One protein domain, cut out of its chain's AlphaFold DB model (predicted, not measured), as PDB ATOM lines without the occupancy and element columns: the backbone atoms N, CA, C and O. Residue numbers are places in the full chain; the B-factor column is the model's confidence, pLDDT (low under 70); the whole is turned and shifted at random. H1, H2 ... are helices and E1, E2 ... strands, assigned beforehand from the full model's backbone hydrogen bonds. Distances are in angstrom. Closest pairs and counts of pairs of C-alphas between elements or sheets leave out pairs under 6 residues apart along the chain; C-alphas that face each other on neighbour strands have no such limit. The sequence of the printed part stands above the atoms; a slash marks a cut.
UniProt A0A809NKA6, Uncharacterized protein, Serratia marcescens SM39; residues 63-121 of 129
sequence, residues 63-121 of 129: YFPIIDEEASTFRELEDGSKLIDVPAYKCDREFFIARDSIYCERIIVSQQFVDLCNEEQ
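This is residues 63 to 121 of the 129 residues of an uncharacterized protein of Serratia marcescens SM39 (UniProt A0A809NKA6). Three parts stand in a loose row: hairpin E1-E2 at one end, hairpin E3-E4 in the middle and short helix H1 at the other end. The printed part has 59 residues with four named strands, then one named helix; both two-stranded sheets are antiparallel. The class is mixed, with under half of the residues in named elements. It is loose, with radius of gyration of the C-alphas 13.8 A and spans of 45 by 23 by 17 A.

E1 is residues 73 to 76, from C-alpha 73 at (-1.671, -13.829, 31.584), and E2 82 to 86, 11.9 A long. E3 is 97 to 100, E4 107 to 109. H1, 111 to 119, 12.1 A long, ends at (-19.558, 15.565, 30.338).

In hairpin E1-E2, N 75 and O 83 are 2.9 A apart, within hydrogen-bond range. E1 and E3 are apart. Residues 63 to 64 pair parallel with 99 to 100 of E3. In hairpin E3-E4, N 98 and O 108 are 2.9 A apart, within range. The closest C-alphas of E3 and H1, Ile 97 and Phe 113, are 7.1 A apart. In H1 every O i to N i+4 pair is within range.

The farthest C-alphas, Asp 79 and Glu 119, are 45.5 A apart. The printed part has no cut, no link is long, and no printed residue is under 70 in pLDDT.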
ATOM      1  N   TYR A  63      -6.783   0.736  15.177       93.75
ATOM      2  CA  TYR A  63      -6.301  -0.628  15.415       93.75
ATOM      3  C   TYR A  63      -4.830  -0.592  15.812       93.75
ATOM      4  O   TYR A  63      -3.983  -0.284  14.969       93.75
ATOM      5  N   PHE A  64      -4.527  -0.914  17.068       92.19
ATOM      6  CA  PHE A  64      -3.161  -0.925  17.604       92.19
ATOM      7  C   PHE A  64      -2.917  -2.207  18.411       92.19
ATOM      8  O   PHE A  64      -3.883  -2.777  18.909       92.19
ATOM      9  N   PRO A  65      -1.665  -2.664  18.575       92.00
ATOM     10  CA  PRO A  65      -1.344  -3.696  19.557       92.00
ATOM     11  C   PRO A  65      -1.367  -3.047  20.946       92.00
ATOM     12  O   PRO A  65      -0.408  -2.387  21.338       92.00
ATOM     13  N   ILE A  66      -2.504  -3.130  21.631       93.12
ATOM     14  CA  ILE A  66      -2.741  -2.499  22.935       93.12
ATOM     15  C   ILE A  66      -2.474  -3.491  24.062       93.12
ATOM     16  O   ILE A  66      -2.043  -3.085  25.137       93.12
ATOM     17  N   ILE A  67      -2.747  -4.778  23.846       92.38
ATOM     18  CA  ILE A  67      -2.445  -5.823  24.820       92.38
ATOM     19  C   ILE A  67      -0.929  -5.999  24.920       92.38
ATOM     20  O   ILE A  67      -0.244  -6.250  23.929       92.38
ATOM     21  N   ASP A  68      -0.414  -5.890  26.142       93.50
ATOM     22  CA  ASP A  68       0.962  -6.241  26.464       93.50
ATOM     23  C   ASP A  68       1.037  -7.753  26.684       93.50
ATOM     24  O   ASP A  68       0.731  -8.248  27.769       93.50
ATOM     25  N   GLU A  69       1.392  -8.506  25.642       91.06
ATOM     26  CA  GLU A  69       1.507  -9.967  25.726       91.06
ATOM     27  C   GLU A  69       2.558 -10.435  26.744       91.06
ATOM     28  O   GLU A  69       2.430 -11.532  27.282       91.06
ATOM     29  N   GLU A  70       3.583  -9.626  27.038       92.69
ATOM     30  CA  GLU A  70       4.627  -9.993  28.002       92.69
ATOM     31  C   GLU A  70       4.141  -9.839  29.448       92.69
ATOM     32  O   GLU A  70       4.527 -10.620  30.320       92.69
ATOM     33  N   ALA A  71       3.284  -8.847  29.703       95.00
ATOM     34  CA  ALA A  71       2.724  -8.571  31.025       95.00
ATOM     35  C   ALA A  71       1.341  -9.210  31.269       95.00
ATOM     36  O   ALA A  71       0.883  -9.248  32.412       95.00
ATOM     37  N   SER A  72       0.672  -9.706  30.224       94.31
ATOM     38  CA  SER A  72      -0.635 -10.372  30.317       94.31
ATOM     39  C   SER A  72      -0.508 -11.840  30.722       94.31
ATOM     40  O   SER A  72       0.478 -12.513  30.418       94.31
ATOM     41  N   THR A  73      -1.552 -12.384  31.353       94.31
ATOM     42  CA  THR A  73      -1.671 -13.829  31.584       94.31
ATOM     43  C   THR A  73      -2.602 -14.475  30.567       94.31
ATOM     44  O   THR A  73      -3.578 -13.882  30.099       94.31
ATOM     45  N   PHE A  74      -2.307 -15.730  30.234       92.81
ATOM     46  CA  PHE A  74      -3.053 -16.505  29.251       92.81
ATOM     47  C   PHE A  74      -3.395 -17.876  29.808       92.81
ATOM     48  O   PHE A  74      -2.566 -18.512  30.463       92.81
ATOM     49  N   ARG A  75      -4.589 -18.359  29.466       92.38
ATOM     50  CA  ARG A  75      -4.963 -19.762  29.633       92.38
ATOM     51  C   ARG A  75      -4.863 -20.484  28.296       92.38
ATOM     52  O   ARG A  75      -5.277 -19.953  27.265       92.38
ATOM     53  N   GLU A  76      -4.326 -21.691  28.323       93.00
ATOM     54  CA  GLU A  76      -4.281 -22.575  27.160       93.00
ATOM     55  C   GLU A  76      -5.614 -23.326  27.040       93.00
ATOM     56  O   GLU A  76      -6.167 -23.796  28.039       93.00
ATOM     57  N   LEU A  77      -6.166 -23.379  25.831       91.25
ATOM     58  CA  LEU A  77      -7.348 -24.167  25.500       91.25
ATOM     59  C   LEU A  77      -6.933 -25.585  25.080       91.25
ATOM     60  O   LEU A  77      -5.768 -25.849  24.798       91.25
ATOM     61  N   GLU A  78      -7.891 -26.512  25.014       93.12
ATOM     62  CA  GLU A  78      -7.618 -27.916  24.651       93.12
ATOM     63  C   GLU A  78      -6.995 -28.079  23.253       93.12
ATOM     64  O   GLU A  78      -6.313 -29.066  22.990       93.12
ATOM     65  N   ASP A  79      -7.210 -27.109  22.361       91.50
ATOM     66  CA  ASP A  79      -6.634 -27.069  21.015       91.50
ATOM     67  C   ASP A  79      -5.236 -26.415  20.955       91.50
ATOM     68  O   ASP A  79      -4.672 -26.266  19.870       91.50
ATOM     69  N   GLY A  80      -4.669 -26.032  22.105       88.56
ATOM     70  CA  GLY A  80      -3.376 -25.355  22.229       88.56
ATOM     71  C   GLY A  80      -3.419 -23.850  21.939       88.56
ATOM     72  O   GLY A  80      -2.387 -23.178  22.017       88.56
ATOM     73  N   SER A  81      -4.586 -23.290  21.603       87.06
ATOM     74  CA  SER A  81      -4.741 -21.841  21.460       87.06
ATOM     75  C   SER A  81      -4.715 -21.146  22.825       87.06
ATOM     76  O   SER A  81      -5.046 -21.727  23.859       87.06
ATOM     77  N   LYS A  82      -4.288 -19.880  22.844       86.06
ATOM     78  CA  LYS A  82      -4.226 -19.068  24.063       86.06
ATOM     79  C   LYS A  82      -5.400 -18.106  24.109       86.06
ATOM     80  O   LYS A  82      -5.634 -17.365  23.158       86.06
ATOM     81  N   LEU A  83      -6.082 -18.069  25.247       87.81
ATOM     82  CA  LEU A  83      -7.075 -17.053  25.565       87.81
ATOM     83  C   LEU A  83      -6.511 -16.129  26.646       87.81
ATOM     84  O   LEU A  83      -5.968 -16.616  27.639       87.81
ATOM     85  N   ILE A  84      -6.649 -14.813  26.466       89.31
ATOM     86  CA  ILE A  84      -6.297 -13.834  27.505       89.31
ATOM     87  C   ILE A  84      -7.128 -14.118  28.756       89.31
ATOM     88  O   ILE A  84      -8.358 -14.160  28.682       89.31
ATOM     89  N   ASP A  85      -6.445 -14.267  29.888       90.00
ATOM     90  CA  ASP A  85      -7.053 -14.431  31.206       90.00
ATOM     91  C   ASP A  85      -7.074 -13.083  31.942       90.00
ATOM     92  O   ASP A  85      -8.139 -12.487  32.109       90.00
ATOM     93  N   VAL A  86      -5.897 -12.529  32.255       90.00
ATOM     94  CA  VAL A  86      -5.744 -11.181  32.820       90.00
ATOM     95  C   VAL A  86      -4.985 -10.299  31.823       90.00
ATOM     96  O   VAL A  86      -3.789 -10.519  31.612       90.00
ATOM     97  N   PRO A  87      -5.650  -9.320  31.183       90.69
ATOM     98  CA  PRO A  87      -4.993  -8.425  30.241       90.69
ATOM     99  C   PRO A  87      -4.129  -7.391  30.968       90.69
ATOM    100  O   PRO A  87      -4.567  -6.759  31.927       90.69
ATOM    101  N   ALA A  88      -2.929  -7.168  30.450       92.94
ATOM    102  CA  ALA A  88      -2.143  -5.967  30.674       92.94
ATOM    103  C   ALA A  88      -2.148  -5.125  29.393       92.94
ATOM    104  O   ALA A  88      -2.289  -5.653  28.288       92.94
ATOM    105  N   TYR A  89      -1.999  -3.811  29.538       90.69
ATOM    106  CA  TYR A  89      -2.156  -2.872  28.432       90.69
ATOM    107  C   TYR A  89      -0.927  -1.980  28.292       90.69
ATOM    108  O   TYR A  89      -0.426  -1.436  29.277       90.69
ATOM    109  N   LYS A  90      -0.478  -1.785  27.054       89.25
ATOM    110  CA  LYS A  90       0.637  -0.917  26.688       89.25
ATOM    111  C   LYS A  90       0.315  -0.210  25.378       89.25
ATOM    112  O   LYS A  90       0.301  -0.817  24.314       89.25
ATOM    113  N   CYS A  91       0.063   1.093  25.450       85.38
ATOM    114  CA  CYS A  91      -0.146   1.911  24.265       85.38
ATOM    115  C   CYS A  91       0.430   3.310  24.470       85.38
ATOM    116  O   CYS A  91      -0.062   4.071  25.297       85.38
ATOM    117  N   ASP A  92       1.438   3.658  23.672       85.75
ATOM    118  CA  ASP A  92       2.092   4.975  23.715       85.75
ATOM    119  C   ASP A  92       1.396   6.008  22.807       85.75
ATOM    120  O   ASP A  92       1.937   7.079  22.527       85.75
ATOM    121  N   ARG A  93       0.213   5.676  22.276       88.38
ATOM    122  CA  ARG A  93      -0.545   6.528  21.355       88.38
ATOM    123  C   ARG A  93      -1.720   7.160  22.076       88.38
ATOM    124  O   ARG A  93      -2.416   6.494  22.833       88.38
ATOM    125  N   GLU A  94      -1.986   8.423  21.773       92.31
ATOM    126  CA  GLU A  94      -3.242   9.059  22.162       92.31
ATOM    127  C   GLU A  94      -4.383   8.547  21.271       92.31
ATOM    128  O   GLU A  94      -4.236   8.436  20.050       92.31
ATOM    129  N   PHE A  95      -5.509   8.211  21.893       94.62
ATOM    130  CA  PHE A  95      -6.749   7.800  21.240       94.62
ATOM    131  C   PHE A  95      -7.925   8.080  22.171       94.62
ATOM    132  O   PHE A  95      -7.758   8.151  23.390       94.62
ATOM    133  N   PHE A  96      -9.128   8.188  21.623       96.12
ATOM    134  CA  PHE A  96     -10.361   8.131  22.405       96.12
ATOM    135  C   PHE A  96     -10.834   6.687  22.554       96.12
ATOM    136  O   PHE A  96     -11.088   6.218  23.662       96.12
ATOM    137  N   ILE A  97     -10.895   5.962  21.439       95.38
ATOM    138  CA  ILE A  97     -11.245   4.545  21.384       95.38
ATOM    139  C   ILE A  97     -10.263   3.804  20.482       95.38
ATOM    140  O   ILE A  97      -9.833   4.314  19.446       95.38
ATOM    141  N   ALA A  98      -9.918   2.577  20.851       94.62
ATOM    142  CA  ALA A  98      -9.100   1.715  20.020       94.62
ATOM    143  C   ALA A  98      -9.511   0.252  20.180       94.62
ATOM    144  O   ALA A  98      -9.994  -0.180  21.228       94.62
ATOM    145  N   ARG A  99      -9.332  -0.509  19.104       93.50
ATOM    146  CA  ARG A  99      -9.455  -1.961  19.092       93.50
ATOM    147  C   ARG A  99      -8.060  -2.562  19.054       93.50
ATOM    148  O   ARG A  99      -7.192  -2.057  18.338       93.50
ATOM    149  N   ASP A 100      -7.861  -3.644  19.793       93.06
ATOM    150  CA  ASP A 100      -6.613  -4.383  19.690       93.06
ATOM    151  C   ASP A 100      -6.475  -5.032  18.300       93.06
ATOM    152  O   ASP A 100      -7.440  -5.555  17.737       93.06
ATOM    153  N   SER A 101      -5.285  -4.958  17.704       92.19
ATOM    154  CA  SER A 101      -5.033  -5.479  16.356       92.19
ATOM    155  C   SER A 101      -4.873  -7.000  16.291       92.19
ATOM    156  O   SER A 101      -4.971  -7.561  15.201       92.19
ATOM    157  N   ILE A 102      -4.604  -7.656  17.420       90.25
ATOM    158  CA  ILE A 102      -4.384  -9.104  17.533       90.25
ATOM    159  C   ILE A 102      -5.623  -9.747  18.168       90.25
ATOM    160  O   ILE A 102      -6.259 -10.613  17.569       90.25
ATOM    161  N   TYR A 103      -6.030  -9.244  19.329       88.69
ATOM    162  CA  TYR A 103      -7.194  -9.661  20.107       88.69
ATOM    163  C   TYR A 103      -8.390  -8.774  19.773       88.69
ATOM    164  O   TYR A 103      -8.839  -7.955  20.575       88.69
ATOM    165  N   CYS A 104      -8.886  -8.893  18.540       87.69
ATOM    166  CA  CYS A 104      -9.878  -7.980  17.967       87.69
ATOM    167  C   CYS A 104     -11.182  -7.857  18.774       87.69
ATOM    168  O   CYS A 104     -11.912  -6.886  18.586       87.69
ATOM    169  N   GLU A 105     -11.516  -8.799  19.651       85.12
ATOM    170  CA  GLU A 105     -12.646  -8.698  20.577       85.12
ATOM    171  C   GLU A 105     -12.451  -7.629  21.665       85.12
ATOM    172  O   GLU A 105     -13.427  -7.173  22.264       85.12
ATOM    173  N   ARG A 106     -11.206  -7.204  21.913       88.19
ATOM    174  CA  ARG A 106     -10.845  -6.210  22.921       88.19
ATOM    175  C   ARG A 106     -10.922  -4.804  22.347       88.19
ATOM    176  O   ARG A 106     -10.258  -4.451  21.373       88.19
ATOM    177  N   ILE A 107     -11.732  -3.985  23.006       91.31
ATOM    178  CA  ILE A 107     -11.855  -2.555  22.754       91.31
ATOM    179  C   ILE A 107     -11.578  -1.836  24.055       91.31
ATOM    180  O   ILE A 107     -12.090  -2.219  25.105       91.31
ATOM    181  N   ILE A 108     -10.760  -0.800  23.961       92.31
ATOM    182  CA  ILE A 108     -10.315  -0.005  25.092       92.31
ATOM    183  C   ILE A 108     -10.573   1.453  24.749       92.31
ATOM    184  O   ILE A 108     -10.487   1.876  23.594       92.31
ATOM    185  N   VAL A 109     -10.910   2.218  25.774       94.56
ATOM    186  CA  VAL A 109     -11.126   3.654  25.681       94.56
ATOM    187  C   VAL A 109     -10.151   4.360  26.607       94.56
ATOM    188  O   VAL A 109      -9.763   3.814  27.641       94.56
ATOM    189  N   SER A 110      -9.733   5.562  26.238       95.12
ATOM    190  CA  SER A 110      -8.902   6.378  27.118       95.12
ATOM    191  C   SER A 110      -9.739   7.061  28.196       95.12
ATOM    192  O   SER A 110     -10.965   7.175  28.094       95.12
ATOM    193  N   GLN A 111      -9.066   7.600  29.213       94.94
ATOM    194  CA  GLN A 111      -9.729   8.427  30.219       94.94
ATOM    195  C   GLN A 111     -10.416   9.650  29.589       94.94
ATOM    196  O   GLN A 111     -11.516   9.996  29.997       94.94
ATOM    197  N   GLN A 112      -9.843  10.237  28.532       95.94
ATOM    198  CA  GLN A 112     -10.459  11.362  27.815       95.94
ATOM    199  C   GLN A 112     -11.814  10.991  27.198       95.94
ATOM    200  O   GLN A 112     -12.724  11.817  27.152       95.94
ATOM    201  N   PHE A 113     -11.980   9.749  26.739       97.00
ATOM    202  CA  PHE A 113     -13.271   9.269  26.253       97.00
ATOM    203  C   PHE A 113     -14.281   9.069  27.379       97.00
ATOM    204  O   PHE A 113     -15.449   9.422  27.220       97.00
ATOM    205  N   VAL A 114     -13.839   8.537  28.522       97.19
ATOM    206  CA  VAL A 114     -14.677   8.414  29.724       97.19
ATOM    207  C   VAL A 114     -15.150   9.794  30.184       97.19
ATOM    208  O   VAL A 114     -16.340   9.985  30.427       97.19
ATOM    209  N   ASP A 115     -14.242  10.767  30.237       97.81
ATOM    210  CA  ASP A 115     -14.543  12.146  30.622       97.81
ATOM    211  C   ASP A 115     -15.539  12.781  29.643       97.81
ATOM    212  O   ASP A 115     -16.566  13.298  30.079       97.81
ATOM    213  N   LEU A 116     -15.326  12.625  28.330       97.75
ATOM    214  CA  LEU A 116     -16.275  13.061  27.299       97.75
ATOM    215  C   LEU A 116     -17.675  12.463  27.511       97.75
ATOM    216  O   LEU A 116     -18.677  13.171  27.403       97.75
ATOM    217  N   CYS A 117     -17.764  11.163  27.800       97.50
ATOM    218  CA  CYS A 117     -19.049  10.505  28.030       97.50
ATOM    219  C   CYS A 117     -19.745  11.056  29.278       97.50
ATOM    220  O   CYS A 117     -20.953  11.281  29.248       97.50
ATOM    221  N   ASN A 118     -18.993  11.321  30.346       97.31
ATOM    222  CA  ASN A 118     -19.524  11.904  31.575       97.31
ATOM    223  C   ASN A 118     -20.002  13.349  31.366       97.31
ATOM    224  O   ASN A 118     -21.093  13.704  31.812       97.31
ATOM    225  N   GLU A 119     -19.221  14.172  30.662       97.88
ATOM    226  CA  GLU A 119     -19.558  15.565  30.338       97.88
ATOM    227  C   GLU A 119     -20.841  15.669  29.505       97.88
ATOM    228  O   GLU A 119     -21.700  16.508  29.775       97.88
ATOM    229  N   GLU A 120     -21.003  14.781  28.523       97.62
ATOM    230  CA  GLU A 120     -22.186  14.713  27.654       97.62
ATOM    231  C   GLU A 120     -23.320  13.868  28.277       97.62
ATOM    232  O   GLU A 120     -24.370  13.659  27.658       97.62
ATOM    233  N   GLN A 121     -23.129  13.400  29.519       96.38
ATOM    234  CA  GLN A 121     -24.081  12.613  30.306       96.38
ATOM    235  C   GLN A 121     -24.582  11.361  29.567       96.38
ATOM    236  O   GLN A 121     -25.778  11.047  29.598       96.38
TER     237      GLN A 121